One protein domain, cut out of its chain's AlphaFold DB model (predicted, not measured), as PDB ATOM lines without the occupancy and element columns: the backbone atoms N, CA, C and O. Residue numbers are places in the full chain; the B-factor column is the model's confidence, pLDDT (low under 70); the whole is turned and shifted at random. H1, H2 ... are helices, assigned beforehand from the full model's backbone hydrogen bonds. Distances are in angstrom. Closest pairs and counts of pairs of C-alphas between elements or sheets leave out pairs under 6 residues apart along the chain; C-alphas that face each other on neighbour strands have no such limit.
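AT A GLANCE: This is residues 564 to 726 of the 993 residues of a protein of Phytophthora parasitica (UniProt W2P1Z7). H6 makes the core of a helical body and lies between H3 and H5, the three long helices running roughly side by side; H2 and H4 pack on H3 on one side of these three, and on the opposite side H8 crosses H6 at residues 663 to 668, with H9 close to H6 there. H1 packs on the first part of H4 at one end of the body, and H7 meets H5 near their ends. The printed part has 163 residues with nine named helices, H1 to H9 in order, and no named strand; the class is all helix. It is compact, with a radius of gyration of the C-alphas of 15.6 A, and spans 47 by 32 by 30 A.

HOW THE PARTS SIT: H1, residues 565 to 573, touches H4, residues 615 to 630, with residues 616 to 620 of H4 alone; the closest C-alphas are those of Arg 565 and Asn 616, 5.9 A apart, at a shallow tilt of 17 degrees. H2, residues 576 to 586, touches H3, residues 591 to 608, at a steep tilt of 52 degrees, opposite ways; the closest C-alphas, of Leu 585 and Arg 594, are 4.6 A apart. H3 and H4 form a helical hairpin at a steep tilt of 40 degrees, closest at the C-alphas of Ala 608 and Thr 617, 6.0 A. H6, residues 652 to 668, touches H3 at a shallow tilt of 22 degrees, the same way, closest at the C-alphas of Leu 598 and Val 661, 6.3 A. H5, residues 633 to 646, forms a helical hairpin with H6 at 24 degrees, closest at the C-alphas of Glu 637 and Cys 658, 6.1 A. H7, residues 678 to 687, and H5 only just touch, only at their ends, with 3 pairs of C-alphas within 8 A, the closest those of Ile 634 and Leu 685, 6.9 A. H8, residues 692 to 699, touches H6 about perpendicular at 84 degrees, closest at the C-alphas of Cys 666 and Val 695, 5.0 A. H9, residues 712 to 720, is close to H6 but not clearly touching; the closest C-alphas, of Lys 659 and Trp 718, are 6.9 A apart. Every O i to N i+4 pair is within hydrogen-bond range in H1, H3, H4, H6, H7, H8 and H9, against 5 of 7 in H2 and 8 of 10 in H5.

IN THESE COORDINATES: H1 begins at C-alpha 565, (-32.639, -27.013, -33.610). H3 is 25.8 A long, H6 24.6 A, H4 22.3 A and H5 20.2 A. H9 ends at C-alpha 720, (-47.508, -56.642, -7.784).

THE WHOLE: The C-alphas farthest apart are those of Thr 566 and Asp 646, 47.2 A. The printed part has no cut, and the link from H8 to H9, residues 700 to 711, is long. The mean pLDDT of the printed part is 74.6; 42 residues are under 70, among them 644 to 651, 669 to 679 and 700 to 711.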
ATOM      1  N   SER A 564     -29.704 -29.286 -30.376       79.12
ATOM      2  CA  SER A 564     -29.739 -28.437 -31.565       79.12
ATOM      3  C   SER A 564     -31.109 -28.405 -32.235       79.12
ATOM      4  O   SER A 564     -31.752 -29.441 -32.445       79.12
ATOM      5  N   ARG A 565     -31.486 -27.217 -32.724       81.62
ATOM      6  CA  ARG A 565     -32.639 -27.013 -33.610       81.62
ATOM      7  C   ARG A 565     -32.522 -27.818 -34.910       81.62
ATOM      8  O   ARG A 565     -33.531 -28.323 -35.390       81.62
ATOM      9  N   THR A 566     -31.313 -27.989 -35.464       78.62
ATOM     10  CA  THR A 566     -31.102 -28.799 -36.684       78.62
ATOM     11  C   THR A 566     -31.367 -30.279 -36.432       78.62
ATOM     12  O   THR A 566     -31.964 -30.945 -37.274       78.62
ATOM     13  N   VAL A 567     -30.973 -30.788 -35.260       81.50
ATOM     14  CA  VAL A 567     -31.206 -32.181 -34.858       81.50
ATOM     15  C   VAL A 567     -32.689 -32.401 -34.570       81.50
ATOM     16  O   VAL A 567     -33.289 -33.317 -35.124       81.50
ATOM     17  N   THR A 568     -33.295 -31.508 -33.787       84.06
ATOM     18  CA  THR A 568     -34.715 -31.561 -33.414       84.06
ATOM     19  C   THR A 568     -35.636 -31.487 -34.627       84.06
ATOM     20  O   THR A 568     -36.473 -32.372 -34.783       84.06
ATOM     21  N   SER A 569     -35.441 -30.513 -35.528       84.31
ATOM     22  CA  SER A 569     -36.222 -30.413 -36.772       84.31
ATOM     23  C   SER A 569     -36.142 -31.720 -37.552       84.31
ATOM     24  O   SER A 569     -37.162 -32.338 -37.807       84.31
ATOM     25  N   ARG A 570     -34.932 -32.237 -37.820       81.19
ATOM     26  CA  ARG A 570     -34.767 -33.465 -38.615       81.19
ATOM     27  C   ARG A 570     -35.405 -34.707 -37.990       81.19
ATOM     28  O   ARG A 570     -35.854 -35.560 -38.748       81.19
ATOM     29  N   ILE A 571     -35.453 -34.824 -36.661       82.94
ATOM     30  CA  ILE A 571     -36.147 -35.927 -35.969       82.94
ATOM     31  C   ILE A 571     -37.671 -35.823 -36.150       82.94
ATOM     32  O   ILE A 571     -38.328 -36.842 -36.357       82.94
ATOM     33  N   LEU A 572     -38.218 -34.606 -36.098       82.69
ATOM     34  CA  LEU A 572     -39.647 -34.338 -36.274       82.69
ATOM     35  C   LEU A 572     -40.066 -34.467 -37.751       82.69
ATOM     36  O   LEU A 572     -40.955 -35.250 -38.068       82.69
ATOM     37  N   ASP A 573     -39.352 -33.797 -38.663       78.25
ATOM     38  CA  ASP A 573     -39.615 -33.732 -40.113       78.25
ATOM     39  C   ASP A 573     -39.621 -35.108 -40.806       78.25
ATOM     40  O   ASP A 573     -40.141 -35.257 -41.910       78.25
ATOM     41  N   THR A 574     -38.985 -36.116 -40.202       73.44
ATOM     42  CA  THR A 574     -38.870 -37.471 -40.765       73.44
ATOM     43  C   THR A 574     -39.929 -38.445 -40.242       73.44
ATOM     44  O   THR A 574     -39.878 -39.619 -40.603       73.44
ATOM     45  N   ASN A 575     -40.858 -38.001 -39.380       72.12
ATOM     46  CA  ASN A 575     -41.764 -38.857 -38.593       72.12
ATOM     47  C   ASN A 575     -41.034 -39.982 -37.829       72.12
ATOM     48  O   ASN A 575     -41.637 -40.980 -37.426       72.12
ATOM     49  N   PHE A 576     -39.727 -39.819 -37.597       78.50
ATOM     50  CA  PHE A 576     -38.854 -40.886 -37.124       78.50
ATOM     51  C   PHE A 576     -39.311 -41.435 -35.768       78.50
ATOM     52  O   PHE A 576     -39.261 -42.639 -35.549       78.50
ATOM     53  N   LEU A 577     -39.814 -40.583 -34.869       80.75
ATOM     54  CA  LEU A 577     -40.336 -41.013 -33.566       80.75
ATOM     55  C   LEU A 577     -41.445 -42.072 -33.711       80.75
ATOM     56  O   LEU A 577     -41.424 -43.093 -33.023       80.75
ATOM     57  N   ASP A 578     -42.376 -41.878 -34.642       80.06
ATOM     58  CA  ASP A 578     -43.499 -42.788 -34.856       80.06
ATOM     59  C   ASP A 578     -43.045 -44.149 -35.413       80.06
ATOM     60  O   ASP A 578     -43.368 -45.216 -34.874       80.06
ATOM     61  N   THR A 579     -42.205 -44.128 -36.452       74.25
ATOM     62  CA  THR A 579     -41.748 -45.346 -37.140       74.25
ATOM     63  C   THR A 579     -40.674 -46.104 -36.351       74.25
ATOM     64  O   THR A 579     -40.670 -47.336 -36.304       74.25
ATOM     65  N   ALA A 580     -39.754 -45.385 -35.706       68.81
ATOM     66  CA  ALA A 580     -38.580 -45.960 -35.060       68.81
ATOM     67  C   ALA A 580     -38.777 -46.278 -33.570       68.81
ATOM     68  O   ALA A 580     -38.030 -47.111 -33.044       68.81
ATOM     69  N   VAL A 581     -39.749 -45.647 -32.898       76.12
ATOM     70  CA  VAL A 581     -40.013 -45.818 -31.457       76.12
ATOM     71  C   VAL A 581     -41.383 -46.457 -31.234       76.12
ATOM     72  O   VAL A 581     -41.449 -47.579 -30.736       76.12
ATOM     73  N   PHE A 582     -42.475 -45.808 -31.644       79.62
ATOM     74  CA  PHE A 582     -43.835 -46.266 -31.313       79.62
ATOM     75  C   PHE A 582     -44.246 -47.532 -32.060       79.62
ATOM     76  O   PHE A 582     -44.644 -48.515 -31.431       79.62
ATOM     77  N   THR A 583     -44.024 -47.583 -33.372       79.38
ATOM     78  CA  THR A 583     -44.243 -48.798 -34.174       79.38
ATOM     79  C   THR A 583     -43.423 -49.982 -33.632       79.38
ATOM     80  O   THR A 583     -43.904 -51.114 -33.598       79.38
ATOM     81  N   ARG A 584     -42.204 -49.731 -33.124       76.69
ATOM     82  CA  ARG A 584     -41.328 -50.753 -32.516       76.69
ATOM     83  C   ARG A 584     -41.740 -51.172 -31.096       76.69
ATOM     84  O   ARG A 584     -41.514 -52.326 -30.733       76.69
ATOM     85  N   LEU A 585     -42.358 -50.286 -30.308       78.00
ATOM     86  CA  LEU A 585     -42.956 -50.609 -29.001       78.00
ATOM     87  C   LEU A 585     -44.197 -51.495 -29.145       78.00
ATOM     88  O   LEU A 585     -44.354 -52.459 -28.395       78.00
ATOM     89  N   LEU A 586     -45.048 -51.184 -30.126       74.19
ATOM     90  CA  LEU A 586     -46.332 -51.853 -30.356       74.19
ATOM     91  C   LEU A 586     -46.200 -53.237 -31.022       74.19
ATOM     92  O   LEU A 586     -47.110 -54.058 -30.912       74.19
ATOM     93  N   GLN A 587     -45.071 -53.539 -31.674       69.38
ATOM     94  CA  GLN A 587     -44.788 -54.865 -32.243       69.38
ATOM     95  C   GLN A 587     -44.545 -55.923 -31.146       69.38
ATOM     96  O   GLN A 587     -43.412 -56.211 -30.745       69.38
ATOM     97  N   SER A 588     -45.633 -56.562 -30.704       55.03
ATOM     98  CA  SER A 588     -45.696 -57.533 -29.595       55.03
ATOM     99  C   SER A 588     -44.659 -58.661 -29.639       55.03
ATOM    100  O   SER A 588     -44.212 -59.132 -28.592       55.03
ATOM    101  N   ASN A 589     -44.255 -59.100 -30.832       60.69
ATOM    102  CA  ASN A 589     -43.533 -60.364 -31.009       60.69
ATOM    103  C   ASN A 589     -42.003 -60.234 -30.911       60.69
ATOM    104  O   ASN A 589     -41.310 -61.248 -30.860       60.69
ATOM    105  N   SER A 590     -41.443 -59.015 -30.855       75.69
ATOM    106  CA  SER A 590     -39.985 -58.816 -30.901       75.69
ATOM    107  C   SER A 590     -39.436 -58.055 -29.686       75.69
ATOM    108  O   SER A 590     -39.371 -56.829 -29.641       75.69
ATOM    109  N   LEU A 591     -38.959 -58.813 -28.687       80.06
ATOM    110  CA  LEU A 591     -38.359 -58.269 -27.455       80.06
ATOM    111  C   LEU A 591     -37.235 -57.252 -27.739       80.06
ATOM    112  O   LEU A 591     -37.069 -56.293 -26.990       80.06
ATOM    113  N   ARG A 592     -36.471 -57.447 -28.822       80.38
ATOM    114  CA  ARG A 592     -35.365 -56.561 -29.206       80.38
ATOM    115  C   ARG A 592     -35.836 -55.168 -29.626       80.38
ATOM    116  O   ARG A 592     -35.293 -54.199 -29.112       80.38
ATOM    117  N   HIS A 593     -36.825 -55.054 -30.512       81.56
ATOM    118  CA  HIS A 593     -37.288 -53.745 -30.984       81.56
ATOM    119  C   HIS A 593     -37.974 -52.956 -29.858       81.56
ATOM    120  O   HIS A 593     -37.717 -51.761 -29.718       81.56
ATOM    121  N   ARG A 594     -38.718 -53.638 -28.970       84.06
ATOM    122  CA  ARG A 594     -39.263 -53.025 -27.743       84.06
ATOM    123  C   ARG A 594     -38.162 -52.501 -26.808       84.06
ATOM    124  O   ARG A 594     -38.304 -51.410 -26.268       84.06
ATOM    125  N   LEU A 595     -37.053 -53.233 -26.642       84.00
ATOM    126  CA  LEU A 595     -35.891 -52.777 -25.861       84.00
ATOM    127  C   LEU A 595     -35.135 -51.609 -26.521       84.00
ATOM    128  O   LEU A 595     -34.675 -50.720 -25.812       84.00
ATOM    129  N   GLU A 596     -34.998 -51.598 -27.850       84.62
ATOM    130  CA  GLU A 596     -34.360 -50.493 -28.584       84.62
ATOM    131  C   GLU A 596     -35.165 -49.189 -28.451       84.62
ATOM    132  O   GLU A 596     -34.584 -48.140 -28.179       84.62
ATOM    133  N   ALA A 597     -36.494 -49.265 -28.558       84.94
ATOM    134  CA  ALA A 597     -37.380 -48.117 -28.386       84.94
ATOM    135  C   ALA A 597     -37.478 -47.645 -26.921       84.94
ATOM    136  O   ALA A 597     -37.440 -46.445 -26.659       84.94
ATOM    137  N   LEU A 598     -37.523 -48.571 -25.954       86.31
ATOM    138  CA  LEU A 598     -37.449 -48.243 -24.526       86.31
ATOM    139  C   LEU A 598     -36.149 -47.502 -24.178       86.31
ATOM    140  O   LEU A 598     -36.194 -46.492 -23.484       86.31
ATOM    141  N   MET A 599     -35.007 -47.971 -24.690       86.88
ATOM    142  CA  MET A 599     -33.713 -47.318 -24.473       86.88
ATOM    143  C   MET A 599     -33.711 -45.879 -25.005       86.88
ATOM    144  O   MET A 599     -33.209 -44.988 -24.325       86.88
ATOM    145  N   PHE A 600     -34.310 -45.624 -26.176       86.38
ATOM    146  CA  PHE A 600     -34.446 -44.258 -26.690       86.38
ATOM    147  C   PHE A 600     -35.236 -43.354 -25.729       86.38
ATOM    148  O   PHE A 600     -34.778 -42.254 -25.425       86.38
ATOM    149  N   LEU A 601     -36.375 -43.826 -25.205       85.75
ATOM    150  CA  LEU A 601     -37.166 -43.064 -24.232       85.75
ATOM    151  C   LEU A 601     -36.383 -42.796 -22.934       85.75
ATOM    152  O   LEU A 601     -36.445 -41.688 -22.407       85.75
ATOM    153  N   GLU A 602     -35.596 -43.761 -22.446       85.38
ATOM    154  CA  GLU A 602     -34.709 -43.557 -21.289       85.38
ATOM    155  C   GLU A 602     -33.641 -42.480 -21.559       85.38
ATOM    156  O   GLU A 602     -33.428 -41.607 -20.717       85.38
ATOM    157  N   VAL A 603     -33.001 -42.486 -22.736       85.19
ATOM    158  CA  VAL A 603     -32.017 -41.452 -23.112       85.19
ATOM    159  C   VAL A 603     -32.686 -40.079 -23.267       85.19
ATOM    160  O   VAL A 603     -32.099 -39.078 -22.857       85.19
ATOM    161  N   LEU A 604     -33.917 -40.013 -23.784       84.81
ATOM    162  CA  LEU A 604     -34.678 -38.766 -23.897       84.81
ATOM    163  C   LEU A 604     -35.037 -38.175 -22.523       84.81
ATOM    164  O   LEU A 604     -34.878 -36.974 -22.331       84.81
ATOM    165  N   VAL A 605     -35.441 -38.996 -21.545       80.62
ATOM    166  CA  VAL A 605     -35.672 -38.544 -20.154       80.62
ATOM    167  C   VAL A 605     -34.383 -37.991 -19.527       80.62
ATOM    168  O   VAL A 605     -34.402 -36.947 -18.870       80.62
ATOM    169  N   VAL A 606     -33.238 -38.639 -19.773       80.25
ATOM    170  CA  VAL A 606     -31.918 -38.166 -19.307       80.25
ATOM    171  C   VAL A 606     -31.468 -36.883 -20.027       80.25
ATOM    172  O   VAL A 606     -30.741 -36.080 -19.447       80.25
ATOM    173  N   ALA A 607     -31.899 -36.651 -21.270       79.06
ATOM    174  CA  ALA A 607     -31.674 -35.385 -21.968       79.06
ATOM    175  C   ALA A 607     -32.576 -34.266 -21.415       79.06
ATOM    176  O   ALA A 607     -32.075 -33.199 -21.064       79.06
ATOM    177  N   ALA A 608     -33.877 -34.526 -21.246       74.88
ATOM    178  CA  ALA A 608     -34.857 -33.569 -20.723       74.88
ATOM    179  C   ALA A 608     -34.481 -33.036 -19.335       74.88
ATOM    180  O   ALA A 608     -34.396 -31.828 -19.146       74.88
ATOM    181  N   SER A 609     -34.133 -33.926 -18.406       72.88
ATOM    182  CA  SER A 609     -33.683 -33.568 -17.049       72.88
ATOM    183  C   SER A 609     -32.324 -32.847 -16.988       72.88
ATOM    184  O   SER A 609     -31.951 -32.303 -15.953       72.88
ATOM    185  N   ARG A 610     -31.557 -32.812 -18.087       70.75
ATOM    186  CA  ARG A 610     -30.342 -31.984 -18.214       70.75
ATOM    187  C   ARG A 610     -30.600 -30.641 -18.892       70.75
ATOM    188  O   ARG A 610     -29.889 -29.679 -18.609       70.75
ATOM    189  N   CYS A 611     -31.574 -30.596 -19.795       64.94
ATOM    190  CA  CYS A 611     -31.864 -29.479 -20.687       64.94
ATOM    191  C   CYS A 611     -33.284 -28.928 -20.460       64.94
ATOM    192  O   CYS A 611     -33.942 -28.509 -21.407       64.94
ATOM    193  N   GLU A 612     -33.753 -28.892 -19.208       66.50
ATOM    194  CA  GLU A 612     -35.143 -28.557 -18.832       66.50
ATOM    195  C   GLU A 612     -35.650 -27.223 -19.402       66.50
ATOM    196  O   GLU A 612     -36.838 -27.062 -19.673       66.50
ATOM    197  N   LYS A 613     -34.741 -26.257 -19.597       67.38
ATOM    198  CA  LYS A 613     -35.027 -24.916 -20.135       67.38
ATOM    199  C   LYS A 613     -34.947 -24.826 -21.663       67.38
ATOM    200  O   LYS A 613     -35.086 -23.734 -22.210       67.38
ATOM    201  N   SER A 614     -34.663 -25.928 -22.353       80.38
ATOM    202  CA  SER A 614     -34.473 -25.925 -23.799       80.38
ATOM    203  C   SER A 614     -35.765 -26.143 -24.562       80.38
ATOM    204  O   SER A 614     -36.392 -27.196 -24.467       80.38
ATOM    205  N   VAL A 615     -36.076 -25.189 -25.436       81.31
ATOM    206  CA  VAL A 615     -37.174 -25.290 -26.403       81.31
ATOM    207  C   VAL A 615     -37.022 -26.528 -27.299       81.31
ATOM    208  O   VAL A 615     -38.010 -27.196 -27.584       81.31
ATOM    209  N   ASN A 616     -35.799 -26.881 -27.710       82.44
ATOM    210  CA  ASN A 616     -35.554 -28.001 -28.629       82.44
ATOM    211  C   ASN A 616     -35.887 -29.348 -27.970       82.44
ATOM    212  O   ASN A 616     -36.654 -30.147 -28.514       82.44
ATOM    213  N   THR A 617     -35.373 -29.573 -26.760       79.25
ATOM    214  CA  THR A 617     -35.675 -30.787 -25.992       79.25
ATOM    215  C   THR A 617     -37.148 -30.834 -25.554       79.25
ATOM    216  O   THR A 617     -37.774 -31.892 -25.651       79.25
ATOM    217  N   GLN A 618     -37.751 -29.698 -25.178       79.06
ATOM    218  CA  GLN A 618     -39.188 -29.600 -24.881       79.06
ATOM    219  C   GLN A 618     -40.075 -29.949 -26.091       79.06
ATOM    220  O   GLN A 618     -41.080 -30.638 -25.921       79.06
ATOM    221  N   MET A 619     -39.707 -29.539 -27.312       82.94
ATOM    222  CA  MET A 619     -40.444 -29.897 -28.534       82.94
ATOM    223  C   MET A 619     -40.445 -31.409 -28.793       82.94
ATOM    224  O   MET A 619     -41.501 -31.976 -29.073       82.94
ATOM    225  N   LEU A 620     -39.292 -32.079 -28.660       83.06
ATOM    226  CA  LEU A 620     -39.203 -33.540 -28.799       83.06
ATOM    227  C   LEU A 620     -40.048 -34.263 -27.743       83.06
ATOM    228  O   LEU A 620     -40.752 -35.221 -28.057       83.06
ATOM    229  N   PHE A 621     -39.996 -33.786 -26.499       81.12
ATOM    230  CA  PHE A 621     -40.747 -34.346 -25.379       81.12
ATOM    231  C   PHE A 621     -42.263 -34.201 -25.588       81.12
ATOM    232  O   PHE A 621     -43.000 -35.178 -25.470       81.12
ATOM    233  N   ALA A 622     -42.722 -33.014 -26.001       79.50
ATOM    234  CA  ALA A 622     -44.123 -32.758 -26.324       79.50
ATOM    235  C   ALA A 622     -44.635 -33.660 -27.459       79.50
ATOM    236  O   ALA A 622     -45.743 -34.185 -27.362       79.50
ATOM    237  N   GLU A 623     -43.837 -33.891 -28.508       84.12
ATOM    238  CA  GLU A 623     -44.230 -34.780 -29.609       84.12
ATOM    239  C   GLU A 623     -44.309 -36.250 -29.172       84.12
ATOM    240  O   GLU A 623     -45.269 -36.947 -29.497       84.12
ATOM    241  N   VAL A 624     -43.362 -36.716 -28.349       85.06
ATOM    242  CA  VAL A 624     -43.417 -38.053 -27.732       85.06
ATOM    243  C   VAL A 624     -44.673 -38.215 -26.864       85.06
ATOM    244  O   VAL A 624     -45.329 -39.253 -26.944       85.06
ATOM    245  N   CYS A 625     -45.066 -37.196 -26.094       80.38
ATOM    246  CA  CYS A 625     -46.308 -37.214 -25.315       80.38
ATOM    247  C   CYS A 625     -47.571 -37.255 -26.194       80.38
ATOM    248  O   CYS A 625     -48.498 -38.000 -25.872       80.38
ATOM    249  N   LYS A 626     -47.615 -36.529 -27.323       80.94
ATOM    250  CA  LYS A 626     -48.726 -36.636 -28.291       80.94
ATOM    251  C   LYS A 626     -48.822 -38.042 -28.883       80.94
ATOM    252  O   LYS A 626     -49.910 -38.611 -28.914       80.94
ATOM    253  N   LEU A 627     -47.698 -38.612 -29.319       83.69
ATOM    254  CA  LEU A 627     -47.652 -39.945 -29.927       83.69
ATOM    255  C   LEU A 627     -48.019 -41.053 -28.926       83.69
ATOM    256  O   LEU A 627     -48.719 -41.993 -29.296       83.69
ATOM    257  N   LEU A 628     -47.629 -40.921 -27.651       82.06
ATOM    258  CA  LEU A 628     -48.055 -41.822 -26.570       82.06
ATOM    259  C   LEU A 628     -49.585 -41.882 -26.426       82.06
ATOM    260  O   LEU A 628     -50.131 -42.979 -26.282       82.06
ATOM    261  N   LEU A 629     -50.250 -40.720 -26.477       80.88
ATOM    262  CA  LEU A 629     -51.709 -40.601 -26.403       80.88
ATOM    263  C   LEU A 629     -52.381 -41.099 -27.688       80.88
ATOM    264  O   LEU A 629     -53.276 -41.930 -27.614       80.88
ATOM    265  N   HIS A 630     -51.913 -40.659 -28.861       81.69
ATOM    266  CA  HIS A 630     -52.448 -41.072 -30.167       81.69
ATOM    267  C   HIS A 630     -52.418 -42.597 -30.364       81.69
ATOM    268  O   HIS A 630     -53.303 -43.172 -30.994       81.69
ATOM    269  N   HIS A 631     -51.403 -43.269 -29.815       83.06
ATOM    270  CA  HIS A 631     -51.269 -44.722 -29.888       83.06
ATOM    271  C   HIS A 631     -51.892 -45.487 -28.717       83.06
ATOM    272  O   HIS A 631     -51.732 -46.708 -28.688       83.06
ATOM    273  N   ASP A 632     -52.587 -44.849 -27.771       83.38
ATOM    274  CA  ASP A 632     -53.159 -45.489 -26.571       83.38
ATOM    275  C   ASP A 632     -52.159 -46.400 -25.822       83.38
ATOM    276  O   ASP A 632     -52.513 -47.491 -25.355       83.38
ATOM    277  N   LEU A 633     -50.874 -46.014 -25.740       84.06
ATOM    278  CA  LEU A 633     -49.825 -46.946 -25.296       84.06
ATOM    279  C   LEU A 633     -50.075 -47.464 -23.869       84.06
ATOM    280  O   LEU A 633     -49.887 -48.653 -23.616       84.06
ATOM    281  N   ILE A 634     -50.560 -46.607 -22.963       85.31
ATOM    282  CA  ILE A 634     -50.902 -46.970 -21.577       85.31
ATOM    283  C   ILE A 634     -51.939 -48.106 -21.544       85.31
ATOM    284  O   ILE A 634     -51.737 -49.122 -20.872       85.31
ATOM    285  N   ALA A 635     -53.023 -47.981 -22.315       84.94
ATOM    286  CA  ALA A 635     -54.069 -48.996 -22.387       84.94
ATOM    287  C   ALA A 635     -53.586 -50.281 -23.087       84.94
ATOM    288  O   ALA A 635     -53.944 -51.391 -22.675       84.94
ATOM    289  N   LYS A 636     -52.741 -50.162 -24.120       86.12
ATOM    290  CA  LYS A 636     -52.172 -51.309 -24.850       86.12
ATOM    291  C   LYS A 636     -51.163 -52.099 -24.009       86.12
ATOM    292  O   LYS A 636     -51.220 -53.326 -24.007       86.12
ATOM    293  N   GLU A 637     -50.311 -51.440 -23.227       86.00
ATOM    294  CA  GLU A 637     -49.394 -52.112 -22.294       86.00
ATOM    295  C   GLU A 637     -50.149 -52.762 -21.121       86.00
ATOM    296  O   GLU A 637     -49.883 -53.915 -20.776       86.00
ATOM    297  N   ALA A 638     -51.163 -52.088 -20.565       84.94
ATOM    298  CA  ALA A 638     -52.022 -52.668 -19.531       84.94
ATOM    299  C   ALA A 638     -52.777 -53.913 -20.030       84.94
ATOM    300  O   ALA A 638     -52.779 -54.953 -19.371       84.94
ATOM    301  N   THR A 639     -53.393 -53.842 -21.215       83.31
ATOM    302  CA  THR A 639     -54.098 -54.988 -21.819       83.31
ATOM    303  C   THR A 639     -53.153 -56.113 -22.232       83.31
ATOM    304  O   THR A 639     -53.525 -57.276 -22.081       83.31
ATOM    305  N   PHE A 640     -51.936 -55.808 -22.696       81.56
ATOM    306  CA  PHE A 640     -50.888 -56.804 -22.929       81.56
ATOM    307  C   PHE A 640     -50.570 -57.564 -21.638       81.56
ATOM    308  O   PHE A 640     -50.608 -58.794 -21.626       81.56
ATOM    309  N   LEU A 641     -50.339 -56.844 -20.536       81.25
ATOM    310  CA  LEU A 641     -50.017 -57.453 -19.250       81.25
ATOM    311  C   LEU A 641     -51.181 -58.293 -18.693       81.25
ATOM    312  O   LEU A 641     -50.936 -59.402 -18.219       81.25
ATOM    313  N   ARG A 642     -52.438 -57.847 -18.857       78.38
ATOM    314  CA  ARG A 642     -53.631 -58.661 -18.544       78.38
ATOM    315  C   ARG A 642     -53.685 -59.951 -19.374       78.38
ATOM    316  O   ARG A 642     -53.750 -61.028 -18.798       78.38
ATOM    317  N   LYS A 643     -53.530 -59.879 -20.703       74.62
ATOM    318  CA  LYS A 643     -53.539 -61.069 -21.582       74.62
ATOM    319  C   LYS A 643     -52.447 -62.093 -21.236       74.62
ATOM    320  O   LYS A 643     -52.651 -63.283 -21.456       74.62
ATOM    321  N   THR A 644     -51.312 -61.666 -20.664       68.50
ATOM    322  CA  THR A 644     -50.252 -62.596 -20.210       68.50
ATOM    323  C   THR A 644     -50.654 -63.479 -19.023       68.50
ATOM    324  O   THR A 644     -50.040 -64.523 -18.814       68.50
ATOM    325  N   ARG A 645     -51.680 -63.081 -18.256       63.72
ATOM    326  CA  ARG A 645     -52.255 -63.872 -17.158       63.72
ATOM    327  C   ARG A 645     -53.202 -64.950 -17.683       63.72
ATOM    328  O   ARG A 645     -53.166 -66.069 -17.184       63.72
ATOM    329  N   ASP A 646     -54.020 -64.608 -18.674       57.22
ATOM    330  CA  ASP A 646     -55.047 -65.505 -19.219       57.22
ATOM    331  C   ASP A 646     -54.433 -66.576 -20.141       57.22
ATOM    332  O   ASP A 646     -54.899 -67.712 -20.190       57.22
ATOM    333  N   PHE A 647     -53.331 -66.236 -20.821       56.72
ATOM    334  CA  PHE A 647     -52.552 -67.140 -21.666       56.72
ATOM    335  C   PHE A 647     -51.109 -67.218 -21.149       56.72
ATOM    336  O   PHE A 647     -50.248 -66.439 -21.563       56.72
ATOM    337  N   GLY A 648     -50.832 -68.176 -20.258       54.41
ATOM    338  CA  GLY A 648     -49.570 -68.321 -19.502       54.41
ATOM    339  C   GLY A 648     -48.293 -68.656 -20.300       54.41
ATOM    340  O   GLY A 648     -47.363 -69.230 -19.744       54.41
ATOM    341  N   ASN A 649     -48.234 -68.312 -21.589       52.47
ATOM    342  CA  ASN A 649     -47.168 -68.662 -22.536       52.47
ATOM    343  C   ASN A 649     -46.207 -67.499 -22.875       52.47
ATOM    344  O   ASN A 649     -45.348 -67.634 -23.746       52.47
ATOM    345  N   ILE A 650     -46.333 -66.337 -22.222       60.41
ATOM    346  CA  ILE A 650     -45.517 -65.150 -22.533       60.41
ATOM    347  C   ILE A 650     -44.289 -65.059 -21.618       60.41
ATOM    348  O   ILE A 650     -44.373 -65.174 -20.397       60.41
ATOM    349  N   SER A 651     -43.115 -64.820 -22.213       65.56
ATOM    350  CA  SER A 651     -41.854 -64.782 -21.464       65.56
ATOM    351  C   SER A 651     -41.833 -63.679 -20.394       65.56
ATOM    352  O   SER A 651     -42.136 -62.516 -20.671       65.56
ATOM    353  N   SER A 652     -41.344 -64.010 -19.194       72.81
ATOM    354  CA  SER A 652     -41.170 -63.069 -18.070       72.81
ATOM    355  C   SER A 652     -40.368 -61.807 -18.426       72.81
ATOM    356  O   SER A 652     -40.548 -60.748 -17.825       72.81
ATOM    357  N   LYS A 653     -39.514 -61.893 -19.453       79.81
ATOM    358  CA  LYS A 653     -38.743 -60.774 -20.010       79.81
ATOM    359  C   LYS A 653     -39.633 -59.718 -20.672       79.81
ATOM    360  O   LYS A 653     -39.357 -58.536 -20.514       79.81
ATOM    361  N   GLN A 654     -40.697 -60.108 -21.380       80.94
ATOM    362  CA  GLN A 654     -41.634 -59.147 -21.979       80.94
ATOM    363  C   GLN A 654     -42.493 -58.448 -20.918       80.94
ATOM    364  O   GLN A 654     -42.733 -57.249 -21.035       80.94
ATOM    365  N   VAL A 655     -42.881 -59.158 -19.853       81.44
ATOM    366  CA  VAL A 655     -43.574 -58.567 -18.693       81.44
ATOM    367  C   VAL A 655     -42.680 -57.533 -17.996       81.44
ATOM    368  O   VAL A 655     -43.132 -56.432 -17.691       81.44
ATOM    369  N   ALA A 656     -41.390 -57.835 -17.810       82.06
ATOM    370  CA  ALA A 656     -40.425 -56.878 -17.263       82.06
ATOM    371  C   ALA A 656     -40.244 -55.632 -18.155       82.06
ATOM    372  O   ALA A 656     -40.177 -54.521 -17.633       82.06
ATOM    373  N   VAL A 657     -40.212 -55.793 -19.486       84.19
ATOM    374  CA  VAL A 657     -40.144 -54.663 -20.433       84.19
ATOM    375  C   VAL A 657     -41.412 -53.809 -20.375       84.19
ATOM    376  O   VAL A 657     -41.293 -52.600 -20.248       84.19
ATOM    377  N   CYS A 658     -42.600 -54.417 -20.374       84.94
ATOM    378  CA  CYS A 658     -43.887 -53.726 -20.209       84.94
ATOM    379  C   CYS A 658     -43.916 -52.860 -18.932       84.94
ATOM    380  O   CYS A 658     -44.168 -51.656 -18.987       84.94
ATOM    381  N   LYS A 659     -43.543 -53.439 -17.782       85.94
ATOM    382  CA  LYS A 659     -43.441 -52.709 -16.506       85.94
ATOM    383  C   LYS A 659     -42.412 -51.574 -16.565       85.94
ATOM    384  O   LYS A 659     -42.652 -50.507 -16.008       85.94
ATOM    385  N   ARG A 660     -41.290 -51.763 -17.269       85.62
ATOM    386  CA  ARG A 660     -40.266 -50.721 -17.437       85.62
ATOM    387  C   ARG A 660     -40.708 -49.594 -18.379       85.62
ATOM    388  O   ARG A 660     -40.428 -48.442 -18.073       85.62
ATOM    389  N   VAL A 661     -41.444 -49.896 -19.454       86.75
ATOM    390  CA  VAL A 661     -42.098 -48.889 -20.312       86.75
ATOM    391  C   VAL A 661     -43.016 -48.010 -19.465       86.75
ATOM    392  O   VAL A 661     -42.881 -46.793 -19.504       86.75
ATOM    393  N   MET A 662     -43.861 -48.600 -18.614       86.44
ATOM    394  CA  MET A 662     -44.760 -47.839 -17.736       86.44
ATOM    395  C   MET A 662     -44.026 -46.950 -16.717       86.44
ATOM    396  O   MET A 662     -44.466 -45.831 -16.465       86.44
ATOM    397  N   GLN A 663     -42.887 -47.394 -16.173       86.62
ATOM    398  CA  GLN A 663     -42.033 -46.547 -15.325       86.62
ATOM    399  C   GLN A 663     -41.483 -45.336 -16.092       86.62
ATOM    400  O   GLN A 663     -41.561 -44.216 -15.598       86.62
ATOM    401  N   VAL A 664     -40.966 -45.544 -17.307       85.06
ATOM    402  CA  VAL A 664     -40.439 -44.456 -18.148       85.06
ATOM    403  C   VAL A 664     -41.554 -43.503 -18.583       85.06
ATOM    404  O   VAL A 664     -41.354 -42.294 -18.570       85.06
ATOM    405  N   VAL A 665     -42.755 -44.016 -18.872       85.00
ATOM    406  CA  VAL A 665     -43.943 -43.189 -19.129       85.00
ATOM    407  C   VAL A 665     -44.273 -42.295 -17.927       85.00
ATOM    408  O   VAL A 665     -44.545 -41.118 -18.131       85.00
ATOM    409  N   CYS A 666     -44.161 -42.783 -16.684       82.00
ATOM    410  CA  CYS A 666     -44.339 -41.935 -15.495       82.00
ATOM    411  C   CYS A 666     -43.316 -40.780 -15.440       82.00
ATOM    412  O   CYS A 666     -43.691 -39.657 -15.113       82.00
ATOM    413  N   CYS A 667     -42.052 -41.021 -15.815       77.88
ATOM    414  CA  CYS A 667     -41.035 -39.964 -15.937       77.88
ATOM    415  C   CYS A 667     -41.314 -38.980 -17.092       77.88
ATOM    416  O   CYS A 667     -40.887 -37.832 -17.030       77.88
ATOM    417  N   LEU A 668     -42.020 -39.408 -18.145       75.25
ATOM    418  CA  LEU A 668     -42.392 -38.563 -19.290       75.25
ATOM    419  C   LEU A 668     -43.620 -37.666 -19.019       75.25
ATOM    420  O   LEU A 668     -43.924 -36.791 -19.819       75.25
ATOM    421  N   CYS A 669     -44.329 -37.834 -17.900       68.25
ATOM    422  CA  CYS A 669     -45.559 -37.087 -17.593       68.25
ATOM    423  C   CYS A 669     -45.323 -35.659 -17.038       68.25
ATOM    424  O   CYS A 669     -46.098 -35.204 -16.200       68.25
ATOM    425  N   VAL A 670     -44.241 -34.967 -17.414       60.59
ATOM    426  CA  VAL A 670     -43.829 -33.686 -16.794       60.59
ATOM    427  C   VAL A 670     -44.334 -32.467 -17.581       60.59
ATOM    428  O   VAL A 670     -44.099 -32.348 -18.784       60.59
ATOM    429  N   ASP A 671     -44.985 -31.528 -16.887       52.47
ATOM    430  CA  ASP A 671     -45.451 -30.246 -17.437       52.47
ATOM    431  C   ASP A 671     -44.291 -29.234 -17.568       52.47
ATOM    432  O   ASP A 671     -44.021 -28.456 -16.655       52.47
ATOM    433  N   PHE A 672     -43.612 -29.202 -18.719       51.91
ATOM    434  CA  PHE A 672     -42.451 -28.317 -18.944       51.91
ATOM    435  C   PHE A 672     -42.763 -26.863 -19.361       51.91
ATOM    436  O   PHE A 672     -41.837 -26.076 -19.558       51.91
ATOM    437  N   SER A 673     -44.036 -26.472 -19.492       45.12
ATOM    438  CA  SER A 673     -44.393 -25.087 -19.866       45.12
ATOM    439  C   SER A 673     -45.739 -24.564 -19.357       45.12
ATOM    440  O   SER A 673     -45.874 -23.357 -19.165       45.12
ATOM    441  N   SER A 674     -46.735 -25.437 -19.157       50.78
ATOM    442  CA  SER A 674     -48.148 -25.143 -19.475       50.78
ATOM    443  C   SER A 674     -48.275 -24.723 -20.958       50.78
ATOM    444  O   SER A 674     -47.671 -23.761 -21.415       50.78
ATOM    445  N   GLN A 675     -48.975 -25.471 -21.810       42.31
ATOM    446  CA  GLN A 675     -50.408 -25.744 -21.697       42.31
ATOM    447  C   GLN A 675     -50.749 -27.240 -21.908       42.31
ATOM    448  O   GLN A 675     -51.054 -27.686 -23.008       42.31
ATOM    449  N   SER A 676     -50.707 -27.987 -20.799       48.28
ATOM    450  CA  SER A 676     -51.497 -29.188 -20.460       48.28
ATOM    451  C   SER A 676     -51.763 -30.291 -21.506       48.28
ATOM    452  O   SER A 676     -52.734 -30.220 -22.262       48.28
ATOM    453  N   PRO A 677     -51.086 -31.441 -21.331       50.12
ATOM    454  CA  PRO A 677     -51.698 -32.764 -21.480       50.12
ATOM    455  C   PRO A 677     -51.718 -33.585 -20.167       50.12
ATOM    456  O   PRO A 677     -52.160 -34.734 -20.176       50.12
ATOM    457  N   SER A 678     -51.263 -33.030 -19.034       62.38
ATOM    458  CA  SER A 678     -51.024 -33.782 -17.789       62.38
ATOM    459  C   SER A 678     -52.259 -34.435 -17.162       62.38
ATOM    460  O   SER A 678     -52.154 -35.566 -16.694       62.38
ATOM    461  N   ARG A 679     -53.440 -33.796 -17.196       67.00
ATOM    462  CA  ARG A 679     -54.682 -34.413 -16.681       67.00
ATOM    463  C   ARG A 679     -55.047 -35.692 -17.432       67.00
ATOM    464  O   ARG A 679     -55.135 -36.734 -16.807       67.00
ATOM    465  N   ILE A 680     -55.126 -35.637 -18.764       72.38
ATOM    466  CA  ILE A 680     -55.477 -36.794 -19.610       72.38
ATOM    467  C   ILE A 680     -54.508 -37.963 -19.367       72.38
ATOM    468  O   ILE A 680     -54.922 -39.119 -19.300       72.38
ATOM    469  N   PHE A 681     -53.218 -37.665 -19.190       76.69
ATOM    470  CA  PHE A 681     -52.202 -38.667 -18.875       76.69
ATOM    471  C   PHE A 681     -52.389 -39.304 -17.493       76.69
ATOM    472  O   PHE A 681     -52.300 -40.526 -17.364       76.69
ATOM    473  N   LEU A 682     -52.659 -38.493 -16.466       77.06
ATOM    474  CA  LEU A 682     -52.938 -38.972 -15.112       77.06
ATOM    475  C   LEU A 682     -54.238 -39.785 -15.065       77.06
ATOM    476  O   LEU A 682     -54.234 -40.868 -14.489       77.06
ATOM    477  N   ASP A 683     -55.291 -39.336 -15.750       79.31
ATOM    478  CA  ASP A 683     -56.577 -40.033 -15.857       79.31
ATOM    479  C   ASP A 683     -56.407 -41.415 -16.527       79.31
ATOM    480  O   ASP A 683     -56.935 -42.419 -16.042       79.31
ATOM    481  N   GLN A 684     -55.614 -41.512 -17.608       81.75
ATOM    482  CA  GLN A 684     -55.296 -42.798 -18.252       81.75
ATOM    483  C   GLN A 684     -54.446 -43.722 -17.365       81.75
ATOM    484  O   GLN A 684     -54.654 -44.938 -17.370       81.75
ATOM    485  N   LEU A 685     -53.492 -43.175 -16.605       83.69
ATOM    486  CA  LEU A 685     -52.667 -43.944 -15.667       83.69
ATOM    487  C   LEU A 685     -53.491 -44.451 -14.471       83.69
ATOM    488  O   LEU A 685     -53.367 -45.622 -14.099       83.69
ATOM    489  N   GLU A 686     -54.384 -43.625 -13.925       83.94
ATOM    490  CA  GLU A 686     -55.285 -43.986 -12.827       83.94
ATOM    491  C   GLU A 686     -56.318 -45.038 -13.263       83.94
ATOM    492  O   GLU A 686     -56.512 -46.031 -12.557       83.94
ATOM    493  N   ALA A 687     -56.883 -44.922 -14.473       83.88
ATOM    494  CA  ALA A 687     -57.771 -45.936 -15.058       83.88
ATOM    495  C   ALA A 687     -57.115 -47.330 -15.198       83.88
ATOM    496  O   ALA A 687     -57.810 -48.350 -15.225       83.88
ATOM    497  N   VAL A 688     -55.778 -47.365 -15.260       83.94
ATOM    498  CA  VAL A 688     -54.903 -48.549 -15.348       83.94
ATOM    499  C   VAL A 688     -54.299 -48.948 -13.977       83.94
ATOM    500  O   VAL A 688     -53.488 -49.880 -13.859       83.94
ATOM    501  N   GLY A 689     -54.718 -48.276 -12.901       81.00
ATOM    502  CA  GLY A 689     -54.326 -48.582 -11.526       81.00
ATOM    503  C   GLY A 689     -52.918 -48.114 -11.146       81.00
ATOM    504  O   GLY A 689     -52.312 -48.700 -10.248       81.00
ATOM    505  N   VAL A 690     -52.377 -47.093 -11.822       85.75
ATOM    506  CA  VAL A 690     -51.137 -46.402 -11.434       85.75
ATOM    507  C   VAL A 690     -51.507 -45.101 -10.707       85.75
ATOM    508  O   VAL A 690     -51.934 -44.147 -11.351       85.75
ATOM    509  N   PRO A 691     -51.380 -45.033  -9.368       83.75
ATOM    510  CA  PRO A 691     -51.834 -43.878  -8.598       83.75
ATOM    511  C   PRO A 691     -50.858 -42.697  -8.699       83.75
ATOM    512  O   PRO A 691     -49.643 -42.883  -8.808       83.75
ATOM    513  N   ALA A 692     -51.378 -41.475  -8.548       80.56
ATOM    514  CA  ALA A 692     -50.620 -40.229  -8.700       80.56
ATOM    515  C   ALA A 692     -49.329 -40.146  -7.857       80.56
ATOM    516  O   ALA A 692     -48.356 -39.539  -8.293       80.56
ATOM    517  N   TRP A 693     -49.261 -40.794  -6.685       82.12
ATOM    518  CA  TRP A 693     -48.040 -40.811  -5.864       82.12
ATOM    519  C   TRP A 693     -46.887 -41.619  -6.491       82.12
ATOM    520  O   TRP A 693     -45.727 -41.276  -6.276       82.12
ATOM    521  N   VAL A 694     -47.180 -42.658  -7.287       82.81
ATOM    522  CA  VAL A 694     -46.163 -43.421  -8.040       82.81
ATOM    523  C   VAL A 694     -45.633 -42.585  -9.202       82.81
ATOM    524  O   VAL A 694     -44.436 -42.619  -9.486       82.81
ATOM    525  N   VAL A 695     -46.508 -41.808  -9.845       81.00
ATOM    526  CA  VAL A 695     -46.125 -40.866 -10.905       81.00
ATOM    527  C   VAL A 695     -45.235 -39.765 -10.322       81.00
ATOM    528  O   VAL A 695     -44.105 -39.600 -10.774       81.00
ATOM    529  N   ALA A 696     -45.674 -39.118  -9.238       75.56
ATOM    530  CA  ALA A 696     -44.906 -38.091  -8.535       75.56
ATOM    531  C   ALA A 696     -43.542 -38.597  -8.030       75.56
ATOM    532  O   ALA A 696     -42.557 -37.872  -8.114       75.56
ATOM    533  N   PHE A 697     -43.442 -39.849  -7.561       79.31
ATOM    534  CA  PHE A 697     -42.157 -40.456  -7.191       79.31
ATOM    535  C   PHE A 697     -41.186 -40.553  -8.380       79.31
ATOM    536  O   PHE A 697     -40.011 -40.219  -8.249       79.31
ATOM    537  N   HIS A 698     -41.669 -40.998  -9.545       76.56
ATOM    538  CA  HIS A 698     -40.849 -41.132 -10.757       76.56
ATOM    539  C   HIS A 698     -40.503 -39.790 -11.412       76.56
ATOM    540  O   HIS A 698     -39.490 -39.709 -12.102       76.56
ATOM    541  N   GLN A 699     -41.309 -38.752 -11.181       74.56
ATOM    542  CA  GLN A 699     -41.025 -37.369 -11.583       74.56
ATOM    543  C   GLN A 699     -40.046 -36.668 -10.628       74.56
ATOM    544  O   GLN A 699     -39.220 -35.881 -11.072       74.56
ATOM    545  N   ALA A 700     -40.113 -36.959  -9.324       66.69
ATOM    546  CA  ALA A 700     -39.247 -36.360  -8.305       66.69
ATOM    547  C   ALA A 700     -37.826 -36.957  -8.263       66.69
ATOM    548  O   ALA A 700     -36.970 -36.452  -7.534       66.69
ATOM    549  N   LYS A 701     -37.550 -38.025  -9.025       62.34
ATOM    550  CA  LYS A 701     -36.177 -38.478  -9.265       62.34
ATOM    551  C   LYS A 701     -35.496 -37.557 -10.280       62.34
ATOM    552  O   LYS A 701     -35.671 -37.723 -11.485       62.34
ATOM    553  N   ASP A 702     -34.627 -36.678  -9.776       50.75
ATOM    554  CA  ASP A 702     -33.516 -36.112 -10.553       50.75
ATOM    555  C   ASP A 702     -32.817 -37.213 -11.375       50.75
ATOM    556  O   ASP A 702     -32.772 -38.371 -10.954       50.75
ATOM    557  N   ALA A 703     -32.189 -36.836 -12.497       49.06
ATOM    558  CA  ALA A 703     -31.615 -37.679 -13.567       49.06
ATOM    559  C   ALA A 703     -30.663 -38.844 -13.183       49.06
ATOM    560  O   ALA A 703     -30.117 -39.528 -14.054       49.06
ATOM    561  N   LYS A 704     -30.410 -39.079 -11.896       42.25
ATOM    562  CA  LYS A 704     -29.712 -40.252 -11.376       42.25
ATOM    563  C   LYS A 704     -30.662 -41.446 -11.325       42.25
ATOM    564  O   LYS A 704     -31.368 -41.678 -10.345       42.25
ATOM    565  N   LEU A 705     -30.581 -42.279 -12.359       47.00
ATOM    566  CA  LEU A 705     -31.126 -43.642 -12.390       47.00
ATOM    567  C   LEU A 705     -30.371 -44.608 -11.444       47.00
ATOM    568  O   LEU A 705     -30.106 -45.760 -11.785       47.00
ATOM    569  N   ASP A 706     -30.044 -44.156 -10.232       37.19
ATOM    570  CA  ASP A 706     -29.478 -44.994  -9.183       37.19
ATOM    571  C   ASP A 706     -30.578 -45.910  -8.617       37.19
ATOM    572  O   ASP A 706     -31.582 -45.469  -8.049       37.19
ATOM    573  N   ILE A 707     -30.365 -47.220  -8.773       45.28
ATOM    574  CA  ILE A 707     -31.197 -48.299  -8.203       45.28
ATOM    575  C   ILE A 707     -30.968 -48.425  -6.679       45.28
ATOM    576  O   ILE A 707     -31.732 -49.084  -5.982       45.28
ATOM    577  N   ALA A 708     -29.921 -47.783  -6.148       41.53
ATOM    578  CA  ALA A 708     -29.510 -47.882  -4.749       41.53
ATOM    579  C   ALA A 708     -30.448 -47.175  -3.748       41.53
ATOM    580  O   ALA A 708     -30.386 -47.498  -2.567       41.53
ATOM    581  N   ASP A 709     -31.299 -46.253  -4.215       43.72
ATOM    582  CA  ASP A 709     -32.152 -45.384  -3.382       43.72
ATOM    583  C   ASP A 709     -33.631 -45.444  -3.842       43.72
ATOM    584  O   ASP A 709     -34.307 -44.440  -4.073       43.72
ATOM    585  N   ASN A 710     -34.143 -46.658  -4.075       57.06
ATOM    586  CA  ASN A 710     -35.572 -46.877  -4.317       57.06
ATOM    587  C   ASN A 710     -36.341 -46.962  -2.990       57.06
ATOM    588  O   ASN A 710     -35.985 -47.740  -2.106       57.06
ATOM    589  N   ASP A 711     -37.459 -46.234  -2.883       68.19
ATOM    590  CA  ASP A 711     -38.447 -46.493  -1.834       68.19
ATOM    591  C   ASP A 711     -39.007 -47.917  -2.035       68.19
ATOM    592  O   ASP A 711     -39.580 -48.198  -3.097       68.19
ATOM    593  N   PRO A 712     -38.888 -48.827  -1.048       73.44
ATOM    594  CA  PRO A 712     -39.313 -50.216  -1.204       73.44
ATOM    595  C   PRO A 712     -40.810 -50.356  -1.522       73.44
ATOM    596  O   PRO A 712     -41.219 -51.367  -2.092       73.44
ATOM    597  N   ARG A 713     -41.639 -49.345  -1.217       77.50
ATOM    598  CA  ARG A 713     -43.066 -49.318  -1.581       77.50
ATOM    599  C   ARG A 713     -43.277 -49.280  -3.095       77.50
ATOM    600  O   ARG A 713     -44.237 -49.871  -3.584       77.50
ATOM    601  N   VAL A 714     -42.387 -48.621  -3.837       80.81
ATOM    602  CA  VAL A 714     -42.466 -48.502  -5.302       80.81
ATOM    603  C   VAL A 714     -42.055 -49.813  -5.967       80.81
ATOM    604  O   VAL A 714     -42.731 -50.269  -6.888       80.81
ATOM    605  N   ASP A 715     -41.006 -50.468  -5.467       78.12
ATOM    606  CA  ASP A 715     -40.580 -51.776  -5.976       78.12
ATOM    607  C   ASP A 715     -41.630 -52.866  -5.705       78.12
ATOM    608  O   ASP A 715     -41.902 -53.688  -6.583       78.12
ATOM    609  N   VAL A 716     -42.282 -52.842  -4.533       80.94
ATOM    610  CA  VAL A 716     -43.437 -53.708  -4.231       80.94
ATOM    611  C   VAL A 716     -44.613 -53.400  -5.163       80.94
ATOM    612  O   VAL A 716     -45.143 -54.322  -5.780       80.94
ATOM    613  N   PHE A 717     -44.969 -52.123  -5.361       87.12
ATOM    614  CA  PHE A 717     -46.024 -51.742  -6.306       87.12
ATOM    615  C   PHE A 717     -45.754 -52.285  -7.716       87.12
ATOM    616  O   PHE A 717     -46.602 -52.975  -8.274       87.12
ATOM    617  N   TRP A 718     -44.572 -52.048  -8.298       85.75
ATOM    618  CA  TRP A 718     -44.286 -52.532  -9.654       85.75
ATOM    619  C   TRP A 718     -44.162 -54.051  -9.732       85.75
ATOM    620  O   TRP A 718     -44.484 -54.624 -10.774       85.75
ATOM    621  N   LYS A 719     -43.752 -54.733  -8.659       82.44
ATOM    622  CA  LYS A 719     -43.782 -56.197  -8.589       82.44
ATOM    623  C   LYS A 719     -45.216 -56.723  -8.702       82.44
ATOM    624  O   LYS A 719     -45.462 -57.588  -9.547       82.44
ATOM    625  N   ASP A 720     -46.142 -56.134  -7.952       80.69
ATOM    626  CA  ASP A 720     -47.508 -56.642  -7.784       80.69
ATOM    627  C   ASP A 720     -48.519 -56.047  -8.789       80.69
ATOM    628  O   ASP A 720     -49.579 -56.633  -9.013       80.69
ATOM    629  N   TRP A 721     -48.188 -54.935  -9.462       85.62
ATOM    630  CA  TRP A 721     -49.039 -54.290 -10.472       85.62
ATOM    631  C   TRP A 721     -49.330 -55.220 -11.662       85.62
ATOM    632  O   TRP A 721     -48.416 -55.813 -12.252       85.62
ATOM    633  N   GLN A 722     -50.619 -55.330 -12.006       75.31
ATOM    634  CA  GLN A 722     -51.169 -56.244 -13.021       75.31
ATOM    635  C   GLN A 722     -51.954 -55.531 -14.144       75.31
ATOM    636  O   GLN A 722     -52.639 -56.189 -14.926       75.31
ATOM    637  N   GLY A 723     -51.872 -54.198 -14.244       67.31
ATOM    638  CA  GLY A 723     -52.619 -53.432 -15.252       67.31
ATOM    639  C   GLY A 723     -54.136 -53.537 -15.082       67.31
ATOM    640  O   GLY A 723     -54.860 -53.681 -16.066       67.31
ATOM    641  N   CYS A 724     -54.625 -53.542 -13.840       59.06
ATOM    642  CA  CYS A 724     -56.049 -53.635 -13.526       59.06
ATOM    643  C   CYS A 724     -56.829 -52.438 -14.092       59.06
ATOM    644  O   CYS A 724     -56.328 -51.320 -14.092       59.06
ATOM    645  N   VAL A 725     -58.073 -52.662 -14.524       46.53
ATOM    646  CA  VAL A 725     -59.038 -51.556 -14.639       46.53
ATOM    647  C   VAL A 725     -59.402 -51.114 -13.222       46.53
ATOM    648  O   VAL A 725     -59.521 -51.968 -12.340       46.53
ATOM    649  N   ALA A 726     -59.595 -49.814 -13.011       38.62
ATOM    650  CA  ALA A 726     -60.070 -49.248 -11.750       38.62
ATOM    651  C   ALA A 726     -61.499 -49.718 -11.384       38.62
ATOM    652  O   ALA A 726     -62.479 -48.990 -11.520       38.62
TER     653      ALA A 726